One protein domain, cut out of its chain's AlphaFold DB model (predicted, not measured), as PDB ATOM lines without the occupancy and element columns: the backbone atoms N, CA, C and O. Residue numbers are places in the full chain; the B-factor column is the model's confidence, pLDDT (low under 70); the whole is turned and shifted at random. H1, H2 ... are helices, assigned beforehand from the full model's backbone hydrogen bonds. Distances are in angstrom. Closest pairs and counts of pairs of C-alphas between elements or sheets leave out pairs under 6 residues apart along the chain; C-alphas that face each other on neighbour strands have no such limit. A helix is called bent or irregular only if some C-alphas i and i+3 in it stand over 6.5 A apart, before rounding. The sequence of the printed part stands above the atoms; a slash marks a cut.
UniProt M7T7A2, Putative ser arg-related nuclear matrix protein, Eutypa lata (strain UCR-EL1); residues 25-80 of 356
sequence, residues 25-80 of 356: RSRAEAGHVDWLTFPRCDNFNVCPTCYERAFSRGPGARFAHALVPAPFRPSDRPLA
ATOM      1  N   ARG A  25      -3.896 -19.513  -2.101       89.75
ATOM      2  CA  ARG A  25      -5.125 -19.026  -1.455       89.75
ATOM      3  C   ARG A  25      -6.170 -18.579  -2.477       89.75
ATOM      4  O   ARG A  25      -6.870 -17.595  -2.262       89.75
ATOM      5  N   SER A  26      -6.227 -19.236  -3.637       86.81
ATOM      6  CA  SER A  26      -7.248 -18.969  -4.662       86.81
ATOM      7  C   SER A  26      -8.642 -19.451  -4.237       86.81
ATOM      8  O   SER A  26      -9.648 -18.919  -4.709       86.81
ATOM      9  N   ARG A  27      -8.705 -20.430  -3.323       86.31
ATOM     10  CA  ARG A  27      -9.934 -20.960  -2.728       86.31
ATOM     11  C   ARG A  27     -10.317 -20.178  -1.468       86.31
ATOM     12  O   ARG A  27      -9.451 -19.664  -0.769       86.31
ATOM     13  N   ALA A  28     -11.621 -20.068  -1.211       87.94
ATOM     14  CA  ALA A  28     -12.135 -19.377  -0.034       87.94
ATOM     15  C   ALA A  28     -11.907 -20.215   1.231       87.94
ATOM     16  O   ALA A  28     -12.485 -21.294   1.360       87.94
ATOM     17  N   GLU A  29     -11.084 -19.706   2.146       87.56
ATOM     18  CA  GLU A  29     -10.687 -20.376   3.386       87.56
ATOM     19  C   GLU A  29     -10.691 -19.382   4.557       87.56
ATOM     20  O   GLU A  29     -10.412 -18.191   4.391       87.56
ATOM     21  N   ALA A  30     -11.078 -19.863   5.738       89.38
ATOM     22  CA  ALA A  30     -11.109 -19.081   6.973       89.38
ATOM     23  C   ALA A  30      -9.745 -19.133   7.692       89.38
ATOM     24  O   ALA A  30      -8.900 -19.971   7.389       89.38
ATOM     25  N   GLY A  31      -9.528 -18.249   8.667       87.38
ATOM     26  CA  GLY A  31      -8.358 -18.275   9.556       87.38
ATOM     27  C   GLY A  31      -7.156 -17.436   9.105       87.38
ATOM     28  O   GLY A  31      -6.172 -17.341   9.835       87.38
ATOM     29  N   HIS A  32      -7.224 -16.787   7.944       87.56
ATOM     30  CA  HIS A  32      -6.174 -15.883   7.466       87.56
ATOM     31  C   HIS A  32      -6.456 -14.428   7.861       87.56
ATOM     32  O   HIS A  32      -7.548 -13.920   7.611       87.56
ATOM     33  N   VAL A  33      -5.455 -13.750   8.431       89.12
ATOM     34  CA  VAL A  33      -5.540 -12.353   8.919       89.12
ATOM     35  C   VAL A  33      -4.530 -11.412   8.251       89.12
ATOM     36  O   VAL A  33      -4.544 -10.208   8.469       89.12
ATOM     37  N   ASP A  34      -3.660 -11.961   7.413       92.12
ATOM     38  CA  ASP A  34      -2.515 -11.342   6.740       92.12
ATOM     39  C   ASP A  34      -2.857 -10.847   5.320       92.12
ATOM     40  O   ASP A  34      -2.019 -10.858   4.418       92.12
ATOM     41  N   TRP A  35      -4.107 -10.443   5.087       93.44
ATOM     42  CA  TRP A  35      -4.569  -9.980   3.778       93.44
ATOM     43  C   TRP A  35      -4.087  -8.560   3.472       93.44
ATOM     44  O   TRP A  35      -4.074  -7.693   4.345       93.44
ATOM     45  N   LEU A  36      -3.756  -8.303   2.208       94.50
ATOM     46  CA  LEU A  36      -3.493  -6.967   1.677       94.50
ATOM     47  C   LEU A  36      -4.638  -6.504   0.775       94.50
ATOM     48  O   LEU A  36      -5.360  -7.319   0.197       94.50
ATOM     49  N   THR A  37      -4.778  -5.191   0.620       94.12
ATOM     50  CA  THR A  37      -5.739  -4.559  -0.289       94.12
ATOM     51  C   THR A  37      -5.202  -3.240  -0.848       94.12
ATOM     52  O   THR A  37      -4.201  -2.714  -0.373       94.12
ATOM     53  N   PHE A  38      -5.873  -2.685  -1.854       90.88
ATOM     54  CA  PHE A  38      -5.678  -1.298  -2.262       90.88
ATOM     55  C   PHE A  38      -6.420  -0.342  -1.313       90.88
ATOM     56  O   PHE A  38      -7.492  -0.683  -0.802       90.88
ATOM     57  N   PRO A  39      -5.922   0.889  -1.109       88.75
ATOM     58  CA  PRO A  39      -6.645   1.913  -0.365       88.75
ATOM     59  C   PRO A  39      -8.090   2.069  -0.862       88.75
ATOM     60  O   PRO A  39      -8.331   2.209  -2.062       88.75
ATOM     61  N   ARG A  40      -9.050   2.076   0.073       83.88
ATOM     62  CA  ARG A  40     -10.502   2.190  -0.190       83.88
ATOM     63  C   ARG A  40     -11.108   1.017  -0.979       83.88
ATOM     64  O   ARG A  40     -12.147   1.177  -1.615       83.88
ATOM     65  N   CYS A  41     -10.469  -0.150  -0.959       85.25
ATOM     66  CA  CYS A  41     -10.916  -1.350  -1.668       85.25
ATOM     67  C   CYS A  41     -11.211  -2.490  -0.685       85.25
ATOM     68  O   CYS A  41     -10.618  -3.566  -0.738       85.25
ATOM     69  N   ASP A  42     -12.144  -2.270   0.239       81.56
ATOM     70  CA  ASP A  42     -12.376  -3.172   1.374       81.56
ATOM     71  C   ASP A  42     -13.029  -4.517   0.999       81.56
ATOM     72  O   ASP A  42     -13.362  -5.314   1.866       81.56
ATOM     73  N   ASN A  43     -13.241  -4.801  -0.271       84.12
ATOM     74  CA  ASN A  43     -13.757  -6.068  -0.783       84.12
ATOM     75  C   ASN A  43     -12.733  -6.805  -1.657       84.12
ATOM     76  O   ASN A  43     -13.076  -7.821  -2.255       84.12
ATOM     77  N   PHE A  44     -11.502  -6.298  -1.736       90.81
ATOM     78  CA  PHE A  44     -10.434  -6.842  -2.559       90.81
ATOM     79  C   PHE A  44      -9.326  -7.425  -1.681       90.81
ATOM     80  O   PHE A  44      -8.757  -6.721  -0.850       90.81
ATOM     81  N   ASN A  45      -9.016  -8.708  -1.858       92.31
ATOM     82  CA  ASN A  45      -8.072  -9.423  -1.007       92.31
ATOM     83  C   ASN A  45      -6.892  -9.964  -1.818       92.31
ATOM     84  O   ASN A  45      -7.047 -10.730  -2.774       92.31
ATOM     85  N   VAL A  46      -5.681  -9.627  -1.390       94.00
ATOM     86  CA  VAL A  46      -4.429 -10.156  -1.937       94.00
ATOM     87  C   VAL A  46      -3.707 -10.915  -0.835       94.00
ATOM     88  O   VAL A  46      -3.467 -10.374   0.240       94.00
ATOM     89  N   CYS A  47      -3.382 -12.185  -1.076       93.50
ATOM     90  CA  CYS A  47      -2.597 -12.959  -0.118       93.50
ATOM     91  C   CYS A  47      -1.115 -12.544  -0.164       93.50
ATOM     92  O   CYS A  47      -0.645 -12.093  -1.218       93.50
ATOM     93  N   PRO A  48      -0.340 -12.770   0.915       92.75
ATOM     94  CA  PRO A  48       1.081 -12.426   0.943       92.75
ATOM     95  C   PRO A  48       1.885 -13.066  -0.186       92.75
ATOM     96  O   PRO A  48       2.744 -12.418  -0.766       92.75
ATOM     97  N   THR A  49       1.560 -14.300  -0.588       91.25
ATOM     98  CA  THR A  49       2.251 -14.969  -1.702       91.25
ATOM     99  C   THR A  49       2.064 -14.235  -3.030       91.25
ATOM    100  O   THR A  49       3.023 -14.067  -3.782       91.25
ATOM    101  N   CYS A  50       0.844 -13.784  -3.337       91.75
ATOM    102  CA  CYS A  50       0.590 -13.000  -4.545       91.75
ATOM    103  C   CYS A  50       1.241 -11.620  -4.454       91.75
ATOM    104  O   CYS A  50       1.842 -11.184  -5.432       91.75
ATOM    105  N   TYR A  51       1.184 -10.968  -3.289       92.69
ATOM    106  CA  TYR A  51       1.885  -9.708  -3.053       92.69
ATOM    107  C   TYR A  51       3.392  -9.842  -3.293       92.69
ATOM    108  O   TYR A  51       3.959  -9.126  -4.116       92.69
ATOM    109  N   GLU A  52       4.034 -10.811  -2.645       90.12
ATOM    110  CA  GLU A  52       5.475 -11.009  -2.735       90.12
ATOM    111  C   GLU A  52       5.930 -11.251  -4.175       90.12
ATOM    112  O   GLU A  52       6.923 -10.678  -4.629       90.12
ATOM    113  N   ARG A  53       5.195 -12.095  -4.903       86.12
ATOM    114  CA  ARG A  53       5.614 -12.564  -6.225       86.12
ATOM    115  C   ARG A  53       5.222 -11.633  -7.364       86.12
ATOM    116  O   ARG A  53       6.007 -11.491  -8.294       86.12
ATOM    117  N   ALA A  54       4.042 -11.015  -7.306       87.50
ATOM    118  CA  ALA A  54       3.576 -10.127  -8.367       87.50
ATOM    119  C   ALA A  54       3.951  -8.663  -8.107       87.50
ATOM    120  O   ALA A  54       4.368  -7.988  -9.040       87.50
ATOM    121  N   PHE A  55       3.852  -8.186  -6.861       89.12
ATOM    122  CA  PHE A  55       3.931  -6.758  -6.536       89.12
ATOM    123  C   PHE A  55       5.242  -6.344  -5.860       89.12
ATOM    124  O   PHE A  55       5.699  -5.237  -6.096       89.12
ATOM    125  N   SER A  56       5.866  -7.190  -5.034       87.12
ATOM    126  CA  SER A  56       7.051  -6.785  -4.249       87.12
ATOM    127  C   SER A  56       8.394  -6.968  -4.967       87.12
ATOM    128  O   SER A  56       9.413  -6.439  -4.528       87.12
ATOM    129  N   ARG A  57       8.420  -7.735  -6.064       84.25
ATOM    130  CA  ARG A  57       9.641  -8.125  -6.786       84.25
ATOM    131  C   ARG A  57       9.567  -7.755  -8.266       84.25
ATOM    132  O   ARG A  57       8.488  -7.598  -8.835       84.25
ATOM    133  N   GLY A  58      10.736  -7.669  -8.899       83.94
ATOM    134  CA  GLY A  58      10.863  -7.466 -10.342       83.94
ATOM    135  C   GLY A  58      10.209  -6.163 -10.830       83.94
ATOM    136  O   GLY A  58      10.165  -5.185 -10.082       83.94
ATOM    137  N   PRO A  59       9.665  -6.138 -12.062       83.62
ATOM    138  CA  PRO A  59       9.024  -4.950 -12.640       83.62
ATOM    139  C   PRO A  59       7.798  -4.440 -11.863       83.62
ATOM    140  O   PRO A  59       7.388  -3.292 -12.048       83.62
ATOM    141  N   GLY A  60       7.207  -5.288 -11.016       84.06
ATOM    142  CA  GLY A  60       6.065  -4.964 -10.165       84.06
ATOM    143  C   GLY A  60       6.412  -4.128  -8.936       84.06
ATOM    144  O   GLY A  60       5.546  -3.399  -8.457       84.06
ATOM    145  N   ALA A  61       7.673  -4.161  -8.481       87.94
ATOM    146  CA  ALA A  61       8.130  -3.512  -7.244       87.94
ATOM    147  C   ALA A  61       7.803  -2.012  -7.176       87.94
ATOM    148  O   ALA A  61       7.538  -1.481  -6.097       87.94
ATOM    149  N   ARG A  62       7.732  -1.333  -8.328       89.31
ATOM    150  CA  ARG A  62       7.312   0.076  -8.420       89.31
ATOM    151  C   ARG A  62       5.904   0.336  -7.876       89.31
ATOM    152  O   ARG A  62       5.628   1.450  -7.461       89.31
ATOM    153  N   PHE A  63       5.041  -0.676  -7.839       89.88
ATOM    154  CA  PHE A  63       3.669  -0.591  -7.340       89.88
ATOM    155  C   PHE A  63       3.481  -1.267  -5.974       89.88
ATOM    156  O   PHE A  63       2.358  -1.317  -5.481       89.88
ATOM    157  N   ALA A  64       4.544  -1.778  -5.340       89.12
ATOM    158  CA  ALA A  64       4.448  -2.467  -4.049       89.12
ATOM    159  C   ALA A  64       3.763  -1.598  -2.978       89.12
ATOM    160  O   ALA A  64       2.918  -2.076  -2.226       89.12
ATOM    161  N   HIS A  65       4.068  -0.298  -2.979       90.19
ATOM    162  CA  HIS A  65       3.510   0.689  -2.054       90.19
ATOM    163  C   HIS A  65       2.012   0.974  -2.265       90.19
ATOM    164  O   HIS A  65       1.398   1.637  -1.433       90.19
ATOM    165  N   ALA A  66       1.420   0.509  -3.369       90.00
ATOM    166  CA  ALA A  66       0.001   0.698  -3.642       90.00
ATOM    167  C   ALA A  66      -0.886  -0.242  -2.812       90.00
ATOM    168  O   ALA A  66      -2.082   0.018  -2.691       90.00
ATOM    169  N   LEU A  67      -0.329  -1.319  -2.243       92.50
ATOM    170  CA  LEU A  67      -1.055  -2.213  -1.348       92.50
ATOM    171  C   LEU A  67      -0.762  -1.889   0.117       92.50
ATOM    172  O   LEU A  67       0.373  -1.638   0.511       92.50
ATOM    173  N   VAL A  68      -1.811  -1.952   0.927       93.44
ATOM    174  CA  VAL A  68      -1.783  -1.756   2.376       93.44
ATOM    175  C   VAL A  68      -2.378  -2.982   3.074       93.44
ATOM    176  O   VAL A  68      -3.140  -3.728   2.447       93.44
ATOM    177  N   PRO A  69      -2.066  -3.222   4.359       92.94
ATOM    178  CA  PRO A  69      -2.768  -4.230   5.144       92.94
ATOM    179  C   PRO A  69      -4.283  -4.006   5.088       92.94
ATOM    180  O   PRO A  69      -4.756  -2.875   5.226       92.94
ATOM    181  N   ALA A  70      -5.043  -5.075   4.861       89.56
ATOM    182  CA  ALA A  70      -6.494  -5.004   4.867       89.56
ATOM    183  C   ALA A  70      -7.006  -4.599   6.261       89.56
ATOM    184  O   ALA A  70      -6.414  -4.996   7.271       89.56
ATOM    185  N   PRO A  71      -8.116  -3.840   6.345       85.50
ATOM    186  CA  PRO A  71      -8.765  -3.596   7.625       85.50
ATOM    187  C   PRO A  71      -9.188  -4.926   8.255       85.50
ATOM    188  O   PRO A  71      -9.388  -5.917   7.546       85.50
ATOM    189  N   PHE A  72      -9.329  -4.939   9.583       83.19
ATOM    190  CA  PHE A  72      -9.640  -6.148  10.346       83.19
ATOM    191  C   PHE A  72     -10.792  -6.943   9.710       83.19
ATOM    192  O   PHE A  72     -11.897  -6.429   9.510       83.19
ATOM    193  N   ARG A  73     -10.515  -8.212   9.391       79.00
ATOM    194  CA  ARG A  73     -11.494  -9.175   8.883       79.00
ATOM    195  C   ARG A  73     -11.746 -10.230   9.955       79.00
ATOM    196  O   ARG A  73     -10.773 -10.790  10.459       79.00
ATOM    197  N   PRO A  74     -13.012 -10.538  10.274       77.69
ATOM    198  CA  PRO A  74     -13.340 -11.677  11.119       77.69
ATOM    199  C   PRO A  74     -12.722 -12.961  10.549       77.69
ATOM    200  O   PRO A  74     -12.893 -13.264   9.367       77.69
ATOM    201  N   SER A  75     -11.960 -13.685  11.372       78.19
ATOM    202  CA  SER A  75     -11.200 -14.870  10.950       78.19
ATOM    203  C   SER A  75     -12.080 -16.088  10.661       78.19
ATOM    204  O   SER A  75     -11.603 -17.059  10.091       78.19
ATOM    205  N   ASP A  76     -13.346 -16.055  11.064       83.38
ATOM    206  CA  ASP A  76     -14.371 -17.063  10.794       83.38
ATOM    207  C   ASP A  76     -14.953 -16.959   9.375       83.38
ATOM    208  O   ASP A  76     -15.470 -17.942   8.841       83.38
ATOM    209  N   ARG A  77     -14.838 -15.793   8.726       85.25
ATOM    210  CA  ARG A  77     -15.319 -15.596   7.358       85.25
ATOM    211  C   ARG A  77     -14.331 -16.194   6.347       85.25
ATOM    212  O   ARG A  77     -13.181 -15.755   6.301       85.25
ATOM    213  N   PRO A  78     -14.763 -17.118   5.469       88.12
ATOM    214  CA  PRO A  78     -13.895 -17.639   4.423       88.12
ATOM    215  C   PRO A  78     -13.602 -16.555   3.380       88.12
ATOM    216  O   PRO A  78     -14.518 -15.946   2.818       88.12
ATOM    217  N   LEU A  79     -12.316 -16.321   3.115       90.06
ATOM    218  CA  LEU A  79     -11.822 -15.347   2.143       90.06
ATOM    219  C   LEU A  79     -10.924 -16.035   1.116       90.06
ATOM    220  O   LEU A  79     -10.241 -17.009   1.418       90.06
ATOM    221  N   ALA A  80     -10.924 -15.516  -0.109       91.12
ATOM    222  CA  ALA A  80     -10.071 -15.979  -1.197       91.12
ATOM    223  C   ALA A  80      -9.248 -14.810  -1.741       91.12
ATOM    224  O   ALA A  80      -9.696 -13.666  -1.712       91.12
TER     225      ALA A  80
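AT A GLANCE: This is residues 25 to 80 of the 356 residues of the protein "Putative ser arg-related nuclear matrix protein" of Eutypa lata (strain UCR-EL1) (UniProt M7T7A2). There is little regular structure here: an elongated body made mostly of loops, with two short helices, H2 and H1, packed together at one end. Two long stretches with no named element, residues 25 to 47 and 67 to 80, make most of the loops, tied by a short antiparallel pairing of residues 36 to 37 with 68 to 69. The printed part has 56 residues with two named helices, H1 then H2, and no named strand; the class is all helix, with 17 residues, under half, in named elements. It is compact, with a radius of gyration of the C-alphas of 11.4 A, and spans 35 by 22 by 13 A.

IN THESE COORDINATES: H2, residues 58 to 66, is 15.2 A long and ends at C-alpha 66 (0.001, 0.698, -3.642). It is irregular: C-alphas 62 and 65 are 7.4 A apart. H1, residues 48 to 55, begins at C-alpha 48 (1.081, -12.426, 0.943).

HOW THE PARTS SIT: H2 and H1 touch, closest at the C-alphas of Ala 64 and Phe 55, 5.0 A apart. They run opposite ways at a steep tilt of 65 degrees. Every O i to N i+4 pair is within hydrogen-bond range in H1; in H2 0 of 5 are, beside 4 of 6 O i to N i+3 pairs.

THE WHOLE: The C-alphas farthest apart, of Pro 59 and Asp 76, are 35.3 A apart. The H1 to H2 link is tight. The printed part has no cut, and no printed residue is under pLDDT 70.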